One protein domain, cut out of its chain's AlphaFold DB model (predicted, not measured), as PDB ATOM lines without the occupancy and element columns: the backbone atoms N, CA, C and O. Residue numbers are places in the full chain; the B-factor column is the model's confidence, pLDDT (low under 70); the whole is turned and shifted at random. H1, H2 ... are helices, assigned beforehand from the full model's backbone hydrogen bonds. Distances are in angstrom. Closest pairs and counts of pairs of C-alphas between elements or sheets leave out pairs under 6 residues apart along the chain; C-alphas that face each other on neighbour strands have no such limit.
ATOM      1  N   VAL A  12     -44.949 -27.296   7.920       79.25
ATOM      2  CA  VAL A  12     -43.604 -27.620   8.438       79.25
ATOM      3  C   VAL A  12     -43.453 -29.123   8.672       79.25
ATOM      4  O   VAL A  12     -42.409 -29.698   8.356       79.25
ATOM      5  N   GLN A  13     -44.486 -29.779   9.201       83.56
ATOM      6  CA  GLN A  13     -44.472 -31.223   9.420       83.56
ATOM      7  C   GLN A  13     -44.371 -31.994   8.098       83.56
ATOM      8  O   GLN A  13     -43.525 -32.880   7.984       83.56
ATOM      9  N   ALA A  14     -45.151 -31.612   7.084       86.81
ATOM     10  CA  ALA A  14     -45.095 -32.235   5.764       86.81
ATOM     11  C   ALA A  14     -43.694 -32.127   5.138       86.81
ATOM     12  O   ALA A  14     -43.168 -33.111   4.616       86.81
ATOM     13  N   GLN A  15     -43.045 -30.961   5.251       82.44
ATOM     14  CA  GLN A  15     -41.659 -30.800   4.800       82.44
ATOM     15  C   GLN A  15     -40.705 -31.738   5.540       82.44
ATOM     16  O   GLN A  15     -39.859 -32.383   4.922       82.44
ATOM     17  N   VAL A  16     -40.832 -31.823   6.865       84.81
ATOM     18  CA  VAL A  16     -39.994 -32.700   7.690       84.81
ATOM     19  C   VAL A  16     -40.154 -34.158   7.272       84.81
ATOM     20  O   VAL A  16     -39.155 -34.867   7.175       84.81
ATOM     21  N   ASP A  17     -41.376 -34.601   6.995       88.06
ATOM     22  CA  ASP A  17     -41.644 -35.989   6.623       88.06
ATOM     23  C   ASP A  17     -41.127 -36.329   5.222       88.06
ATOM     24  O   ASP A  17     -40.496 -37.374   5.051       88.06
ATOM     25  N   ILE A  18     -41.258 -35.414   4.252       87.31
ATOM     26  CA  ILE A  18     -40.624 -35.564   2.932       87.31
ATOM     27  C   ILE A  18     -39.106 -35.699   3.088       87.31
ATOM     28  O   ILE A  18     -38.503 -36.616   2.533       87.31
ATOM     29  N   TRP A  19     -38.469 -34.831   3.874       85.50
ATOM     30  CA  TRP A  19     -37.018 -34.893   4.047       85.50
ATOM     31  C   TRP A  19     -36.548 -36.125   4.819       85.50
ATOM     32  O   TRP A  19     -35.478 -36.646   4.518       85.50
ATOM     33  N   LYS A  20     -37.332 -36.629   5.777       86.50
ATOM     34  CA  LYS A  20     -37.058 -37.925   6.416       86.50
ATOM     35  C   LYS A  20     -37.131 -39.074   5.421       86.50
ATOM     36  O   LYS A  20     -36.335 -39.995   5.528       86.50
ATOM     37  N   TYR A  21     -38.057 -39.032   4.465       86.06
ATOM     38  CA  TYR A  21     -38.116 -40.037   3.406       86.06
ATOM     39  C   TYR A  21     -36.889 -39.945   2.485       86.06
ATOM     40  O   TYR A  21     -36.210 -40.943   2.261       86.06
ATOM     41  N   VAL A  22     -36.547 -38.738   2.019       85.00
ATOM     42  CA  VAL A  22     -35.410 -38.504   1.107       85.00
ATOM     43  C   VAL A  22     -34.061 -38.827   1.765       85.00
ATOM     44  O   VAL A  22     -33.187 -39.408   1.124       85.00
ATOM     45  N   PHE A  23     -33.878 -38.472   3.040       83.56
ATOM     46  CA  PHE A  23     -32.602 -38.586   3.759       83.56
ATOM     47  C   PHE A  23     -32.615 -39.585   4.919       83.56
ATOM     48  O   PHE A  23     -31.703 -39.580   5.741       83.56
ATOM     49  N   GLY A  24     -33.598 -40.483   4.989       83.69
ATOM     50  CA  GLY A  24     -33.715 -41.454   6.086       83.69
ATOM     51  C   GLY A  24     -32.507 -42.386   6.223       83.69
ATOM     52  O   GLY A  24     -32.223 -42.885   7.307       83.69
ATOM     53  N   PHE A  25     -31.738 -42.568   5.147       83.81
ATOM     54  CA  PHE A  25     -30.503 -43.354   5.157       83.81
ATOM     55  C   PHE A  25     -29.334 -42.671   5.890       83.81
ATOM     56  O   PHE A  25     -28.356 -43.337   6.232       83.81
ATOM     57  N   VAL A  26     -29.402 -41.352   6.120       89.75
ATOM     58  CA  VAL A  26     -28.273 -40.564   6.637       89.75
ATOM     59  C   VAL A  26     -27.882 -40.997   8.045       89.75
ATOM     60  O   VAL A  26     -26.693 -41.100   8.328       89.75
ATOM     61  N   ASP A  27     -28.852 -41.314   8.906       91.00
ATOM     62  CA  ASP A  27     -28.569 -41.771  10.271       91.00
ATOM     63  C   ASP A  27     -27.674 -43.017  10.269       91.00
ATOM     64  O   ASP A  27     -26.636 -43.051  10.930       91.00
ATOM     65  N   ILE A  28     -28.034 -44.012   9.454       92.69
ATOM     66  CA  ILE A  28     -27.275 -45.259   9.311       92.69
ATOM     67  C   ILE A  28     -25.896 -44.984   8.705       92.69
ATOM     68  O   ILE A  28     -24.898 -45.522   9.184       92.69
ATOM     69  N   ALA A  29     -25.818 -44.136   7.675       92.94
ATOM     70  CA  ALA A  29     -24.558 -43.812   7.013       92.94
ATOM     71  C   ALA A  29     -23.559 -43.125   7.961       92.94
ATOM     72  O   ALA A  29     -22.381 -43.487   7.980       92.94
ATOM     73  N   VAL A  30     -24.023 -42.178   8.784       94.25
ATOM     74  CA  VAL A  30     -23.174 -41.477   9.761       94.25
ATOM     75  C   VAL A  30     -22.737 -42.416  10.881       94.25
ATOM     76  O   VAL A  30     -21.567 -42.403  11.257       94.25
ATOM     77  N   VAL A  31     -23.635 -43.269  11.387       94.44
ATOM     78  CA  VAL A  31     -23.284 -44.265  12.414       94.44
ATOM     79  C   VAL A  31     -22.265 -45.271  11.875       94.44
ATOM     80  O   VAL A  31     -21.267 -45.537  12.543       94.44
ATOM     81  N   LYS A  32     -22.448 -45.774  10.647       93.56
ATOM     82  CA  LYS A  32     -21.467 -46.644   9.979       93.56
ATOM     83  C   LYS A  32     -20.107 -45.957   9.864       93.56
ATOM     84  O   LYS A  32     -19.106 -46.548  10.254       93.56
ATOM     85  N   CYS A  33     -20.080 -44.702   9.413       94.25
ATOM     86  CA  CYS A  33     -18.851 -43.913   9.332       94.25
ATOM     87  C   CYS A  33     -18.168 -43.778  10.704       94.25
ATOM     88  O   CYS A  33     -16.963 -43.986  10.815       94.25
ATOM     89  N   ALA A  34     -18.925 -43.504  11.766       95.38
ATOM     90  CA  ALA A  34     -18.383 -43.384  13.118       95.38
ATOM     91  C   ALA A  34     -17.776 -44.695  13.649       95.38
ATOM     92  O   ALA A  34     -16.752 -44.662  14.338       95.38
ATOM     93  N   ILE A  35     -18.390 -45.836  13.313       93.25
ATOM     94  CA  ILE A  35     -17.880 -47.174  13.635       93.25
ATOM     95  C   ILE A  35     -16.595 -47.454  12.852       93.25
ATOM     96  O   ILE A  35     -15.604 -47.865  13.448       93.25
ATOM     97  N   GLU A  36     -16.589 -47.195  11.543       92.75
ATOM     98  CA  GLU A  36     -15.422 -47.405  10.673       92.75
ATOM     99  C   GLU A  36     -14.231 -46.533  11.082       92.75
ATOM    100  O   GLU A  36     -13.092 -46.992  11.058       92.75
ATOM    101  N   LEU A  37     -14.494 -45.301  11.521       94.62
ATOM    102  CA  LEU A  37     -13.484 -44.407  12.084       94.62
ATOM    103  C   LEU A  37     -13.026 -44.825  13.488       94.62
ATOM    104  O   LEU A  37     -12.046 -44.285  13.985       94.62
ATOM    105  N   GLY A  38     -13.720 -45.743  14.164       95.12
ATOM    106  CA  GLY A  38     -13.375 -46.148  15.527       95.12
ATOM    107  C   GLY A  38     -13.574 -45.043  16.569       95.12
ATOM    108  O   GLY A  38     -12.924 -45.075  17.612       95.12
ATOM    109  N   ILE A  39     -14.478 -44.083  16.323       95.31
ATOM    110  CA  ILE A  39     -14.720 -42.939  17.223       95.31
ATOM    111  C   ILE A  39     -15.040 -43.418  18.643       95.31
ATOM    112  O   ILE A  39     -14.431 -42.954  19.603       95.31
ATOM    113  N   ALA A  40     -15.965 -44.373  18.777       94.00
ATOM    114  CA  ALA A  40     -16.383 -44.889  20.081       94.00
ATOM    115  C   ALA A  40     -15.218 -45.522  20.856       94.00
ATOM    116  O   ALA A  40     -15.095 -45.300  22.055       94.00
ATOM    117  N   LYS A  41     -14.327 -46.237  20.159       94.81
ATOM    118  CA  LYS A  41     -13.148 -46.869  20.759       94.81
ATOM    119  C   LYS A  41     -12.181 -45.834  21.333       94.81
ATOM    120  O   LYS A  41     -11.666 -46.029  22.427       94.81
ATOM    121  N   VAL A  42     -11.942 -44.737  20.610       95.06
ATOM    122  CA  VAL A  42     -11.078 -43.651  21.101       95.06
ATOM    123  C   VAL A  42     -11.692 -42.996  22.336       95.06
ATOM    124  O   VAL A  42     -10.994 -42.808  23.328       95.06
ATOM    125  N   VAL A  43     -12.998 -42.714  22.296       92.81
ATOM    126  CA  VAL A  43     -13.727 -42.120  23.428       92.81
ATOM    127  C   VAL A  43     -13.702 -43.024  24.662       92.81
ATOM    128  O   VAL A  43     -13.484 -42.530  25.759       92.81
ATOM    129  N   GLU A  44     -13.880 -44.336  24.496       92.06
ATOM    130  CA  GLU A  44     -13.846 -45.305  25.600       92.06
ATOM    131  C   GLU A  44     -12.444 -45.466  26.206       92.06
ATOM    132  O   GLU A  44     -12.307 -45.636  27.412       92.06
ATOM    133  N   SER A  45     -11.395 -45.385  25.383       91.81
ATOM    134  CA  SER A  45     -10.010 -45.514  25.852       91.81
ATOM    135  C   SER A  45      -9.482 -44.296  26.615       91.81
ATOM    136  O   SER A  45      -8.395 -44.362  27.185       91.81
ATOM    137  N   HIS A  46     -10.208 -43.178  26.596       90.19
ATOM    138  CA  HIS A  46      -9.778 -41.927  27.203       90.19
ATOM    139  C   HIS A  46     -10.341 -41.779  28.622       90.19
ATOM    140  O   HIS A  46     -11.534 -41.974  28.859       90.19
ATOM    141  N   GLU A  47      -9.502 -41.377  29.576       81.06
ATOM    142  CA  GLU A  47      -9.922 -41.094  30.952       81.06
ATOM    143  C   GLU A  47     -10.600 -39.711  31.037       81.06
ATOM    144  O   GLU A  47     -10.044 -38.746  31.552       81.06
ATOM    145  N   GLY A  48     -11.813 -39.594  30.483       86.19
ATOM    146  CA  GLY A  48     -12.641 -38.380  30.540       86.19
ATOM    147  C   GLY A  48     -13.141 -37.892  29.175       86.19
ATOM    148  O   GLY A  48     -12.949 -38.577  28.169       86.19
ATOM    149  N   PRO A  49     -13.793 -36.713  29.113       88.75
ATOM    150  CA  PRO A  49     -14.271 -36.137  27.857       88.75
ATOM    151  C   PRO A  49     -13.133 -35.948  26.849       88.75
ATOM    152  O   PRO A  49     -12.082 -35.415  27.194       88.75
ATOM    153  N   VAL A  50     -13.359 -36.355  25.598       93.06
ATOM    154  CA  VAL A  50     -12.390 -36.188  24.504       93.06
ATOM    155  C   VAL A  50     -12.700 -34.913  23.734       93.06
ATOM    156  O   VAL A  50     -13.829 -34.717  23.270       93.06
ATOM    157  N   THR A  51     -11.705 -34.052  23.540       92.81
ATOM    158  CA  THR A  51     -11.858 -32.870  22.685       92.81
ATOM    159  C   THR A  51     -11.812 -33.246  21.201       92.81
ATOM    160  O   THR A  51     -11.185 -34.224  20.793       92.81
ATOM    161  N   ILE A  52     -12.413 -32.423  20.335       93.56
ATOM    162  CA  ILE A  52     -12.346 -32.638  18.876       93.56
ATOM    163  C   ILE A  52     -10.899 -32.650  18.364       93.56
ATOM    164  O   ILE A  52     -10.593 -33.368  17.412       93.56
ATOM    165  N   SER A  53     -10.006 -31.871  18.981       93.62
ATOM    166  CA  SER A  53      -8.598 -31.813  18.583       93.62
ATOM    167  C   SER A  53      -7.852 -33.105  18.915       93.62
ATOM    168  O   SER A  53      -7.100 -33.593  18.076       93.62
ATOM    169  N   GLU A  54      -8.072 -33.672  20.103       94.56
ATOM    170  CA  GLU A  54      -7.491 -34.965  20.498       94.56
ATOM    171  C   GLU A  54      -8.051 -36.098  19.640       94.56
ATOM    172  O   GLU A  54      -7.301 -36.904  19.098       94.56
ATOM    173  N   LEU A  55      -9.368 -36.112  19.419       94.44
ATOM    174  CA  LEU A  55      -9.992 -37.099  18.542       94.44
ATOM    175  C   LEU A  55      -9.425 -37.017  17.115       94.44
ATOM    176  O   LEU A  55      -9.146 -38.033  16.485       94.44
ATOM    177  N   SER A  56      -9.223 -35.799  16.611       95.44
ATOM    178  CA  SER A  56      -8.613 -35.539  15.306       95.44
ATOM    179  C   SER A  56      -7.167 -36.006  15.220       95.44
ATOM    180  O   SER A  56      -6.803 -36.586  14.197       95.44
ATOM    181  N   SER A  57      -6.364 -35.812  16.270       95.44
ATOM    182  CA  SER A  57      -4.967 -36.255  16.273       95.44
ATOM    183  C   SER A  57      -4.853 -37.781  16.271       95.44
ATOM    184  O   SER A  57      -4.035 -38.319  15.528       95.44
ATOM    185  N   VAL A  58      -5.711 -38.476  17.026       95.44
ATOM    186  CA  VAL A  58      -5.722 -39.946  17.100       95.44
ATOM    187  C   VAL A  58      -6.246 -40.569  15.805       95.44
ATOM    188  O   VAL A  58      -5.684 -41.547  15.320       95.44
ATOM    189  N   LEU A  59      -7.309 -40.005  15.223       93.88
ATOM    190  CA  LEU A  59      -7.954 -40.555  14.024       93.88
ATOM    191  C   LEU A  59      -7.341 -40.069  12.702       93.88
ATOM    192  O   LEU A  59      -7.733 -40.545  11.638       93.88
ATOM    193  N   GLY A  60      -6.440 -39.083  12.736       93.44
ATOM    194  CA  GLY A  60      -5.844 -38.487  11.533       93.44
ATOM    195  C   GLY A  60      -6.856 -37.787  10.615       93.44
ATOM    196  O   GLY A  60      -6.625 -37.653   9.414       93.44
ATOM    197  N   CYS A  61      -8.001 -37.364  11.155       89.12
ATOM    198  CA  CYS A  61      -9.111 -36.790  10.393       89.12
ATOM    199  C   CYS A  61      -9.189 -35.270  10.569       89.12
ATOM    200  O   CYS A  61      -8.771 -34.730  11.591       89.12
ATOM    201  N   SER A  62      -9.803 -34.564   9.613       90.44
ATOM    202  CA  SER A  62     -10.059 -33.123   9.746       90.44
ATOM    203  C   SER A  62     -10.941 -32.816  10.963       90.44
ATOM    204  O   SER A  62     -12.044 -33.359  11.077       90.44
ATOM    205  N   GLN A  63     -10.514 -31.869  11.807       91.75
ATOM    206  CA  GLN A  63     -11.314 -31.368  12.933       91.75
ATOM    207  C   GLN A  63     -12.695 -30.869  12.491       91.75
ATOM    208  O   GLN A  63     -13.675 -31.081  13.198       91.75
ATOM    209  N   SER A  64     -12.808 -30.247  11.308       88.44
ATOM    210  CA  SER A  64     -14.089 -29.717  10.821       88.44
ATOM    211  C   SER A  64     -15.085 -30.819  10.457       88.44
ATOM    212  O   SER A  64     -16.279 -30.683  10.728       88.44
ATOM    213  N   PHE A  65     -14.613 -31.924   9.873       89.62
ATOM    214  CA  PHE A  65     -15.463 -33.071   9.550       89.62
ATOM    215  C   PHE A  65     -15.821 -33.857  10.807       89.62
ATOM    216  O   PHE A  65     -16.995 -34.158  11.016       89.62
ATOM    217  N   LEU A  66     -14.843 -34.097  11.686       93.38
ATOM    218  CA  LEU A  66     -15.088 -34.759  12.964       93.38
ATOM    219  C   LEU A  66     -16.071 -33.981  13.831       93.38
ATOM    220  O   LEU A  66     -17.014 -34.579  14.334       93.38
ATOM    221  N   TYR A  67     -15.920 -32.660  13.952       93.06
ATOM    222  CA  TYR A  67     -16.865 -31.824  14.693       93.06
ATOM    223  C   TYR A  67     -18.302 -32.019  14.198       93.06
ATOM    224  O   TYR A  67     -19.214 -32.229  14.992       93.06
ATOM    225  N   ARG A  68     -18.506 -32.003  12.878       93.06
ATOM    226  CA  ARG A  68     -19.831 -32.158  12.267       93.06
ATOM    227  C   ARG A  68     -20.413 -33.563  12.501       93.06
ATOM    228  O   ARG A  68     -21.596 -33.661  12.825       93.06
ATOM    229  N   ILE A  69     -19.596 -34.620  12.422       94.50
ATOM    230  CA  ILE A  69     -20.002 -36.005  12.737       94.50
ATOM    231  C   ILE A  69     -20.341 -36.154  14.229       94.50
ATOM    232  O   ILE A  69     -21.413 -36.647  14.570       94.50
ATOM    233  N   ILE A  70     -19.472 -35.689  15.130       94.62
ATOM    234  CA  ILE A  70     -19.697 -35.763  16.582       94.62
ATOM    235  C   ILE A  70     -20.943 -34.976  16.977       94.62
ATOM    236  O   ILE A  70     -21.783 -35.505  17.699       94.62
ATOM    237  N   ARG A  71     -21.135 -33.765  16.437       93.62
ATOM    238  CA  ARG A  71     -22.354 -32.970  16.647       93.62
ATOM    239  C   ARG A  71     -23.611 -33.741  16.240       93.62
ATOM    240  O   ARG A  71     -24.603 -33.719  16.965       93.62
ATOM    241  N   PHE A  72     -23.569 -34.450  15.110       93.69
ATOM    242  CA  PHE A  72     -24.675 -35.301  14.671       93.69
ATOM    243  C   PHE A  72     -24.946 -36.445  15.662       93.69
ATOM    244  O   PHE A  72     -26.089 -36.666  16.060       93.69
ATOM    245  N   LEU A  73     -23.904 -37.148  16.109       94.81
ATOM    246  CA  LEU A  73     -24.030 -38.282  17.030       94.81
ATOM    247  C   LEU A  73     -24.478 -37.856  18.438       94.81
ATOM    248  O   LEU A  73     -25.287 -38.549  19.056       94.81
ATOM    249  N   VAL A  74     -24.023 -36.698  18.924       92.88
ATOM    250  CA  VAL A  74     -24.501 -36.075  20.171       92.88
ATOM    251  C   VAL A  74     -25.980 -35.713  20.056       92.88
ATOM    252  O   VAL A  74     -26.770 -36.004  20.957       92.88
ATOM    253  N   HIS A  75     -26.395 -35.137  18.923       90.12
ATOM    254  CA  HIS A  75     -27.804 -34.824  18.672       90.12
ATOM    255  C   HIS A  75     -28.680 -36.085  18.678       90.12
ATOM    256  O   HIS A  75     -29.754 -36.091  19.282       90.12
ATOM    257  N   ARG A  76     -28.180 -37.180  18.089       88.94
ATOM    258  CA  ARG A  76     -28.806 -38.516  18.111       88.94
ATOM    259  C   ARG A  76     -28.647 -39.272  19.436       88.94
ATOM    260  O   ARG A  76     -29.164 -40.377  19.551       88.94
ATOM    261  N   LYS A  77     -28.011 -38.663  20.442       92.19
ATOM    262  CA  LYS A  77     -27.831 -39.198  21.803       92.19
ATOM    263  C   LYS A  77     -26.927 -40.430  21.907       92.19
ATOM    264  O   LYS A  77     -26.960 -41.109  22.927       92.19
ATOM    265  N   PHE A  78     -26.080 -40.681  20.908       91.75
ATOM    266  CA  PHE A  78     -25.015 -41.687  21.014       91.75
ATOM    267  C   PHE A  78     -23.871 -41.216  21.918       91.75
ATOM    268  O   PHE A  78     -23.273 -42.020  22.624       91.75
ATOM    269  N   PHE A  79     -23.605 -39.908  21.933       92.69
ATOM    270  CA  PHE A  79     -22.631 -39.273  22.820       92.69
ATOM    271  C   PHE A  79     -23.269 -38.115  23.588       92.69
ATOM    272  O   PHE A  79     -24.357 -37.640  23.249       92.69
ATOM    273  N   LYS A  80     -22.578 -37.647  24.629       91.00
ATOM    274  CA  LYS A  80     -22.935 -36.445  25.389       91.00
ATOM    275  C   LYS A  80     -21.803 -35.436  25.262       91.00
ATOM    276  O   LYS A  80     -20.640 -35.810  25.354       91.00
ATOM    277  N   GLU A  81     -22.158 -34.180  25.042       86.06
ATOM    278  CA  GLU A  81     -21.207 -33.073  25.078       86.06
ATOM    279  C   GLU A  81     -21.037 -32.614  26.528       86.06
ATOM    280  O   GLU A  81     -22.028 -32.450  27.244       86.06
ATOM    281  N   ASP A  82     -19.788 -32.442  26.957       79.81
ATOM    282  CA  ASP A  82     -19.468 -31.882  28.263       79.81
ATOM    283  C   ASP A  82     -18.979 -30.438  28.104       79.81
ATOM    284  O   ASP A  82     -18.008 -30.164  27.400       79.81
ATOM    285  N   HIS A  83     -19.659 -29.505  28.769       66.94
ATOM    286  CA  HIS A  83     -19.271 -28.094  28.816       66.94
ATOM    287  C   HIS A  83     -18.413 -27.760  30.052       66.94
ATOM    288  O   HIS A  83     -18.100 -26.587  30.278       66.94
ATOM    289  N   ASP A 107     -22.374  -8.725  18.588       38.41
ATOM    290  CA  ASP A 107     -23.278  -9.765  19.080       38.41
ATOM    291  C   ASP A 107     -23.553 -10.853  18.029       38.41
ATOM    292  O   ASP A 107     -23.588 -10.618  16.815       38.41
ATOM    293  N   LEU A 108     -23.746 -12.085  18.504       49.09
ATOM    294  CA  LEU A 108     -24.251 -13.199  17.707       49.09
ATOM    295  C   LEU A 108     -25.745 -12.958  17.443       49.09
ATOM    296  O   LEU A 108     -26.567 -13.048  18.349       49.09
ATOM    297  N   ALA A 109     -26.081 -12.682  16.181       47.22
ATOM    298  CA  ALA A 109     -27.377 -12.178  15.707       47.22
ATOM    299  C   ALA A 109     -28.646 -12.965  16.113       47.22
ATOM    300  O   ALA A 109     -29.746 -12.503  15.839       47.22
ATOM    301  N   PHE A 110     -28.534 -14.157  16.707       43.59
ATOM    302  CA  PHE A 110     -29.692 -14.929  17.176       43.59
ATOM    303  C   PHE A 110     -29.987 -14.689  18.665       43.59
ATOM    304  O   PHE A 110     -31.136 -14.463  19.042       43.59
ATOM    305  N   GLU A 111     -28.949 -14.671  19.502       50.47
ATOM    306  CA  GLU A 111     -29.070 -14.422  20.944       50.47
ATOM    307  C   GLU A 111     -29.504 -12.981  21.225       50.47
ATOM    308  O   GLU A 111     -30.331 -12.755  22.105       50.47
ATOM    309  N   SER A 112     -29.054 -12.022  20.407       51.78
ATOM    310  CA  SER A 112     -29.484 -10.619  20.482       51.78
ATOM    311  C   SER A 112     -30.977 -10.414  20.195       51.78
ATOM    312  O   SER A 112     -31.557  -9.426  20.630       51.78
ATOM    313  N   THR A 113     -31.605 -11.319  19.438       40.31
ATOM    314  CA  THR A 113     -33.005 -11.180  19.003       40.31
ATOM    315  C   THR A 113     -33.974 -11.936  19.905       40.31
ATOM    316  O   THR A 113     -35.098 -11.485  20.101       40.31
ATOM    317  N   TYR A 114     -33.556 -13.075  20.466       53.78
ATOM    318  CA  TYR A 114     -34.442 -13.964  21.229       53.78
ATOM    319  C   TYR A 114     -34.014 -14.182  22.689       53.78
ATOM    320  O   TYR A 114     -34.714 -14.876  23.426       53.78
ATOM    321  N   GLY A 115     -32.878 -13.621  23.118       57.41
ATOM    322  CA  GLY A 115     -32.382 -13.704  24.498       57.41
ATOM    323  C   GLY A 115     -31.977 -15.111  24.953       57.41
ATOM    324  O   GLY A 115     -31.802 -15.338  26.148       57.41
ATOM    325  N   LYS A 116     -31.879 -16.070  24.025       53.19
ATOM    326  CA  LYS A 116     -31.530 -17.476  24.267       53.19
ATOM    327  C   LYS A 116     -30.678 -17.997  23.113       53.19
ATOM    328  O   LYS A 116     -30.866 -17.571  21.972       53.19
ATOM    329  N   ASP A 117     -29.787 -18.944  23.401       67.06
ATOM    330  CA  ASP A 117     -29.044 -19.649  22.361       67.06
ATOM    331  C   ASP A 117     -29.992 -20.495  21.487       67.06
ATOM    332  O   ASP A 117     -31.143 -20.784  21.846       67.06
ATOM    333  N   ILE A 118     -29.509 -20.888  20.307       46.94
ATOM    334  CA  ILE A 118     -30.308 -21.608  19.307       46.94
ATOM    335  C   ILE A 118     -30.910 -22.918  19.838       46.94
ATOM    336  O   ILE A 118     -32.020 -23.273  19.439       46.94
ATOM    337  N   TRP A 119     -30.232 -23.613  20.756       47.88
ATOM    338  CA  TRP A 119     -30.679 -24.888  21.316       47.88
ATOM    339  C   TRP A 119     -31.753 -24.679  22.380       47.88
ATOM    340  O   TRP A 119     -32.781 -25.359  22.351       47.88
ATOM    341  N   SER A 120     -31.575 -23.684  23.252       55.59
ATOM    342  CA  SER A 120     -32.590 -23.290  24.237       55.59
ATOM    343  C   SER A 120     -33.876 -22.783  23.579       55.59
ATOM    344  O   SER A 120     -34.973 -23.109  24.030       55.59
ATOM    345  N   TYR A 121     -33.763 -22.027  22.480       52.41
ATOM    346  CA  TYR A 121     -34.923 -21.606  21.687       52.41
ATOM    347  C   TYR A 121     -35.587 -22.787  20.970       52.41
ATOM    348  O   TYR A 121     -36.813 -22.884  20.937       52.41
ATOM    349  N   ALA A 122     -34.803 -23.707  20.407       47.59
ATOM    350  CA  ALA A 122     -35.331 -24.898  19.751       47.59
ATOM    351  C   ALA A 122     -36.107 -25.814  20.704       47.59
ATOM    352  O   ALA A 122     -37.150 -26.342  20.323       47.59
ATOM    353  N   ALA A 123     -35.633 -25.973  21.942       49.72
ATOM    354  CA  ALA A 123     -36.287 -26.794  22.959       49.72
ATOM    355  C   ALA A 123     -37.694 -26.287  23.322       49.72
ATOM    356  O   ALA A 123     -38.572 -27.088  23.630       49.72
ATOM    357  N   THR A 124     -37.930 -24.973  23.240       53.09
ATOM    358  CA  THR A 124     -39.232 -24.355  23.540       53.09
ATOM    359  C   THR A 124     -40.120 -24.144  22.310       53.09
ATOM    360  O   THR A 124     -41.239 -23.669  22.457       53.09
ATOM    361  N   ASN A 125     -39.644 -24.471  21.101       52.56
ATOM    362  CA  ASN A 125     -40.363 -24.260  19.841       52.56
ATOM    363  C   ASN A 125     -40.390 -25.564  19.022       52.56
ATOM    364  O   ASN A 125     -39.499 -25.799  18.198       52.56
ATOM    365  N   PRO A 126     -41.411 -26.423  19.205       52.28
ATOM    366  CA  PRO A 126     -41.460 -27.765  18.616       52.28
ATOM    367  C   PRO A 126     -41.348 -27.778  17.085       52.28
ATOM    368  O   PRO A 126     -40.683 -28.649  16.526       52.28
ATOM    369  N   ALA A 127     -41.933 -26.792  16.398       51.78
ATOM    370  CA  ALA A 127     -41.799 -26.632  14.948       51.78
ATOM    371  C   ALA A 127     -40.345 -26.339  14.517       51.78
ATOM    372  O   ALA A 127     -39.871 -26.883  13.520       51.78
ATOM    373  N   HIS A 128     -39.601 -25.549  15.303       53.19
ATOM    374  CA  HIS A 128     -38.183 -25.257  15.058       53.19
ATOM    375  C   HIS A 128     -37.294 -26.476  15.342       53.19
ATOM    376  O   HIS A 128     -36.403 -26.793  14.553       53.19
ATOM    377  N   SER A 129     -37.591 -27.212  16.418       61.06
ATOM    378  CA  SER A 129     -36.909 -28.464  16.774       61.06
ATOM    379  C   SER A 129     -36.965 -29.507  15.646       61.06
ATOM    380  O   SER A 129     -35.969 -30.173  15.351       61.06
ATOM    381  N   LYS A 130     -38.093 -29.606  14.924       67.12
ATOM    382  CA  LYS A 130     -38.247 -30.565  13.813       67.12
ATOM    383  C   LYS A 130     -37.329 -30.265  12.620       67.12
ATOM    384  O   LYS A 130     -36.744 -31.195  12.065       67.12
ATOM    385  N   LEU A 131     -37.157 -28.994  12.251       75.19
ATOM    386  CA  LEU A 131     -36.295 -28.589  11.130       75.19
ATOM    387  C   LEU A 131     -34.800 -28.750  11.434       75.19
ATOM    388  O   LEU A 131     -34.005 -28.941  10.514       75.19
ATOM    389  N   ILE A 132     -34.407 -28.741  12.711       77.94
ATOM    390  CA  ILE A 132     -33.015 -28.987  13.121       77.94
ATOM    391  C   ILE A 132     -32.557 -30.389  12.716       77.94
ATOM    392  O   ILE A 132     -31.452 -30.531  12.195       77.94
ATOM    393  N   ASN A 133     -33.414 -31.406  12.870       84.12
ATOM    394  CA  ASN A 133     -33.105 -32.768  12.421       84.12
ATOM    395  C   ASN A 133     -32.788 -32.800  10.924       84.12
ATOM    396  O   ASN A 133     -31.780 -33.360  10.501       84.12
ATOM    397  N   VAL A 134     -33.642 -32.161  10.123       87.00
ATOM    398  CA  VAL A 134     -33.472 -32.115   8.670       87.00
ATOM    399  C   VAL A 134     -32.206 -31.361   8.285       87.00
ATOM    400  O   VAL A 134     -31.459 -31.814   7.423       87.00
ATOM    401  N   ARG A 135     -31.921 -30.246   8.961       86.12
ATOM    402  CA  ARG A 135     -30.697 -29.474   8.741       86.12
ATOM    403  C   ARG A 135     -29.439 -30.297   9.023       86.12
ATOM    404  O   ARG A 135     -28.498 -30.216   8.242       86.12
ATOM    405  N   LEU A 136     -29.423 -31.088  10.097       89.19
ATOM    406  CA  LEU A 136     -28.300 -31.974  10.417       89.19
ATOM    407  C   LEU A 136     -28.128 -33.077   9.368       89.19
ATOM    408  O   LEU A 136     -27.003 -33.349   8.962       89.19
ATOM    409  N   MET A 137     -29.221 -33.671   8.879       89.50
ATOM    410  CA  MET A 137     -29.140 -34.656   7.793       89.50
ATOM    411  C   MET A 137     -28.594 -34.033   6.505       89.50
ATOM    412  O   MET A 137     -27.681 -34.580   5.889       89.50
ATOM    413  N   LEU A 138     -29.102 -32.857   6.128       86.94
ATOM    414  CA  LEU A 138     -28.635 -32.132   4.950       86.94
ATOM    415  C   LEU A 138     -27.155 -31.742   5.079       86.94
ATOM    416  O   LEU A 138     -26.415 -31.843   4.106       86.94
ATOM    417  N   ASP A 139     -26.700 -31.355   6.273       89.75
ATOM    418  CA  ASP A 139     -25.290 -31.068   6.550       89.75
ATOM    419  C   ASP A 139     -24.390 -32.274   6.221       89.75
ATOM    420  O   ASP A 139     -23.395 -32.128   5.509       89.75
ATOM    421  N   MET A 140     -24.778 -33.479   6.653       90.88
ATOM    422  CA  MET A 140     -24.045 -34.721   6.354       90.88
ATOM    423  C   MET A 140     -24.043 -35.042   4.857       90.88
ATOM    424  O   MET A 140     -23.003 -35.393   4.300       90.88
ATOM    425  N   VAL A 141     -25.180 -34.855   4.178       86.75
ATOM    426  CA  VAL A 141     -25.282 -35.045   2.721       86.75
ATOM    427  C   VAL A 141     -24.358 -34.075   1.986       86.75
ATOM    428  O   VAL A 141     -23.597 -34.500   1.115       86.75
ATOM    429  N   MET A 142     -24.365 -32.795   2.362       85.25
ATOM    430  CA  MET A 142     -23.491 -31.786   1.762       85.25
ATOM    431  C   MET A 142     -22.015 -32.100   2.014       85.25
ATOM    432  O   MET A 142     -21.203 -31.933   1.108       85.25
ATOM    433  N   MET A 143     -21.655 -32.588   3.207       87.75
ATOM    434  CA  MET A 143     -20.286 -33.031   3.500       87.75
ATOM    435  C   MET A 143     -19.845 -34.176   2.583       87.75
ATOM    436  O   MET A 143     -18.752 -34.118   2.033       87.75
ATOM    437  N   ALA A 144     -20.691 -35.191   2.399       85.62
ATOM    438  CA  ALA A 144     -20.349 -36.376   1.615       85.62
ATOM    439  C   ALA A 144     -20.230 -36.089   0.108       85.62
ATOM    440  O   ALA A 144     -19.404 -36.691  -0.573       85.62
ATOM    441  N   HIS A 145     -21.037 -35.162  -0.417       78.69
ATOM    442  CA  HIS A 145     -21.126 -34.903  -1.860       78.69
ATOM    443  C   HIS A 145     -20.295 -33.708  -2.335       78.69
ATOM    444  O   HIS A 145     -20.227 -33.451  -3.537       78.69
ATOM    445  N   THR A 146     -19.656 -32.957  -1.433       78.38
ATOM    446  CA  THR A 146     -18.859 -31.788  -1.817       78.38
ATOM    447  C   THR A 146     -17.451 -31.857  -1.240       78.38
ATOM    448  O   THR A 146     -17.247 -32.024  -0.043       78.38
ATOM    449  N   LYS A 147     -16.446 -31.674  -2.103       68.81
ATOM    450  CA  LYS A 147     -15.028 -31.722  -1.699       68.81
ATOM    451  C   LYS A 147     -14.621 -30.547  -0.803       68.81
ATOM    452  O   LYS A 147     -13.713 -30.673   0.008       68.81
ATOM    453  N   THR A 148     -15.287 -29.402  -0.956       69.56
ATOM    454  CA  THR A 148     -14.973 -28.140  -0.261       69.56
ATOM    455  C   THR A 148     -16.173 -27.590   0.513       69.56
ATOM    456  O   THR A 148     -16.259 -26.383   0.755       69.56
ATOM    457  N   GLY A 149     -17.131 -28.452   0.868       70.75
ATOM    458  CA  GLY A 149     -18.334 -28.082   1.610       70.75
ATOM    459  C   GLY A 149     -18.021 -27.606   3.016       70.75
ATOM    460  O   GLY A 149     -18.012 -28.398   3.961       70.75
TER     461      GLY A 149
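AT A GLANCE: This is residues 12 to 83 and 107 to 149 of the 185 residues of the protein "O-methyltransferase family protein" of Actinidia rufa (UniProt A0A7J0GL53). A long helix, H8, is packed side by side with H1 and crossed by H2 and H5 near its last residues, in a cluster of mostly crossed helices. H3 and H4, set nearly at right angles to each other, lie beyond the last residues of H2 and the first residues of H5, while H7 and then H6 trail off at the other end, by the first residues of H8. The printed part has 115 residues with eight named helices, H1 to H8 in order along the chain, and no named strand; the class is all helix. The whole is only just compact, close to loose, with a radius of gyration of the C-alphas of 15.7 A, and spans 40 by 34 by 27 A.

IN THESE COORDINATES: H1, residues 12 to 23, begins at C-alpha 12 (-43.604, -27.620, 8.438) and is 16.2 A long. H2, residues 26 to 36, is 15.1 A long. H3, residues 39 to 45, and H4, residues 52 to 59, are short. H5, residues 63 to 75, is 17.8 A long and begins at C-alpha 63 (-11.314, -31.368, 12.933). After the cut come H6, residues 111 to 114, and H7, residues 118 to 123. H8, residues 126 to 145, is 29.7 A long and ends at C-alpha 145 (-21.126, -34.903, -1.860).

HOW THE PARTS SIT: H8 is the hub, touching four helices. H1 touches it at a shallow tilt of 26 degrees, the same way; their closest C-alphas, of Trp 19 and Val 134, are 6.5 A apart. H2 touches residues 137 to 141 of H8 alone, at a steep tilt of 54 degrees, with the C-alphas of Val 26 and Met 137 closest at 6.1 A. H5 touches residues 136 to 143 of H8 alone, opposite ways at 36 degrees, only just steep; the closest C-alphas, of Phe 72 and Leu 136, are 6.5 A apart. H2 and H5 touch at a steep tilt of 60 degrees, closest at the C-alphas of Val 30 and Ile 69, 7.0 A. H4 touches H5 at 72 degrees, only just about perpendicular, with the C-alphas of Ser 56 and Gln 63 closest at 5.5 A. H3 and H4 touch about perpendicular, at 87 degrees, with the C-alphas of Val 42 and Leu 55 closest at 7.1 A. H7 and H8 only just touch, and only at the corner, with 3 pairs of C-alphas within 8 A; those of Ala 122 and Ser 129 are closest at 4.9 A. H6 is close to H7 but not clearly touching, the closest C-alphas, of Glu 111 and Ile 118, being 7.5 A apart. Every O i to N i+4 pair is within hydrogen-bond range in H1, H2, H3, H4, H5 and H7, against 13 of 16 in H8; H6 is too short for such a pair.

THE WHOLE: The two C-alphas farthest apart, of Ala 14 and Glu 47, are 44.2 A apart. Residues 84 to 106 are not printed, and C-alphas 83 and 107 are 21.1 A apart across this cut. Of the links that are printed whole, none is long. The mean pLDDT of the printed part is 81.1; residue 83, residues 107 to 130 and residues 147 to 148 are under 70.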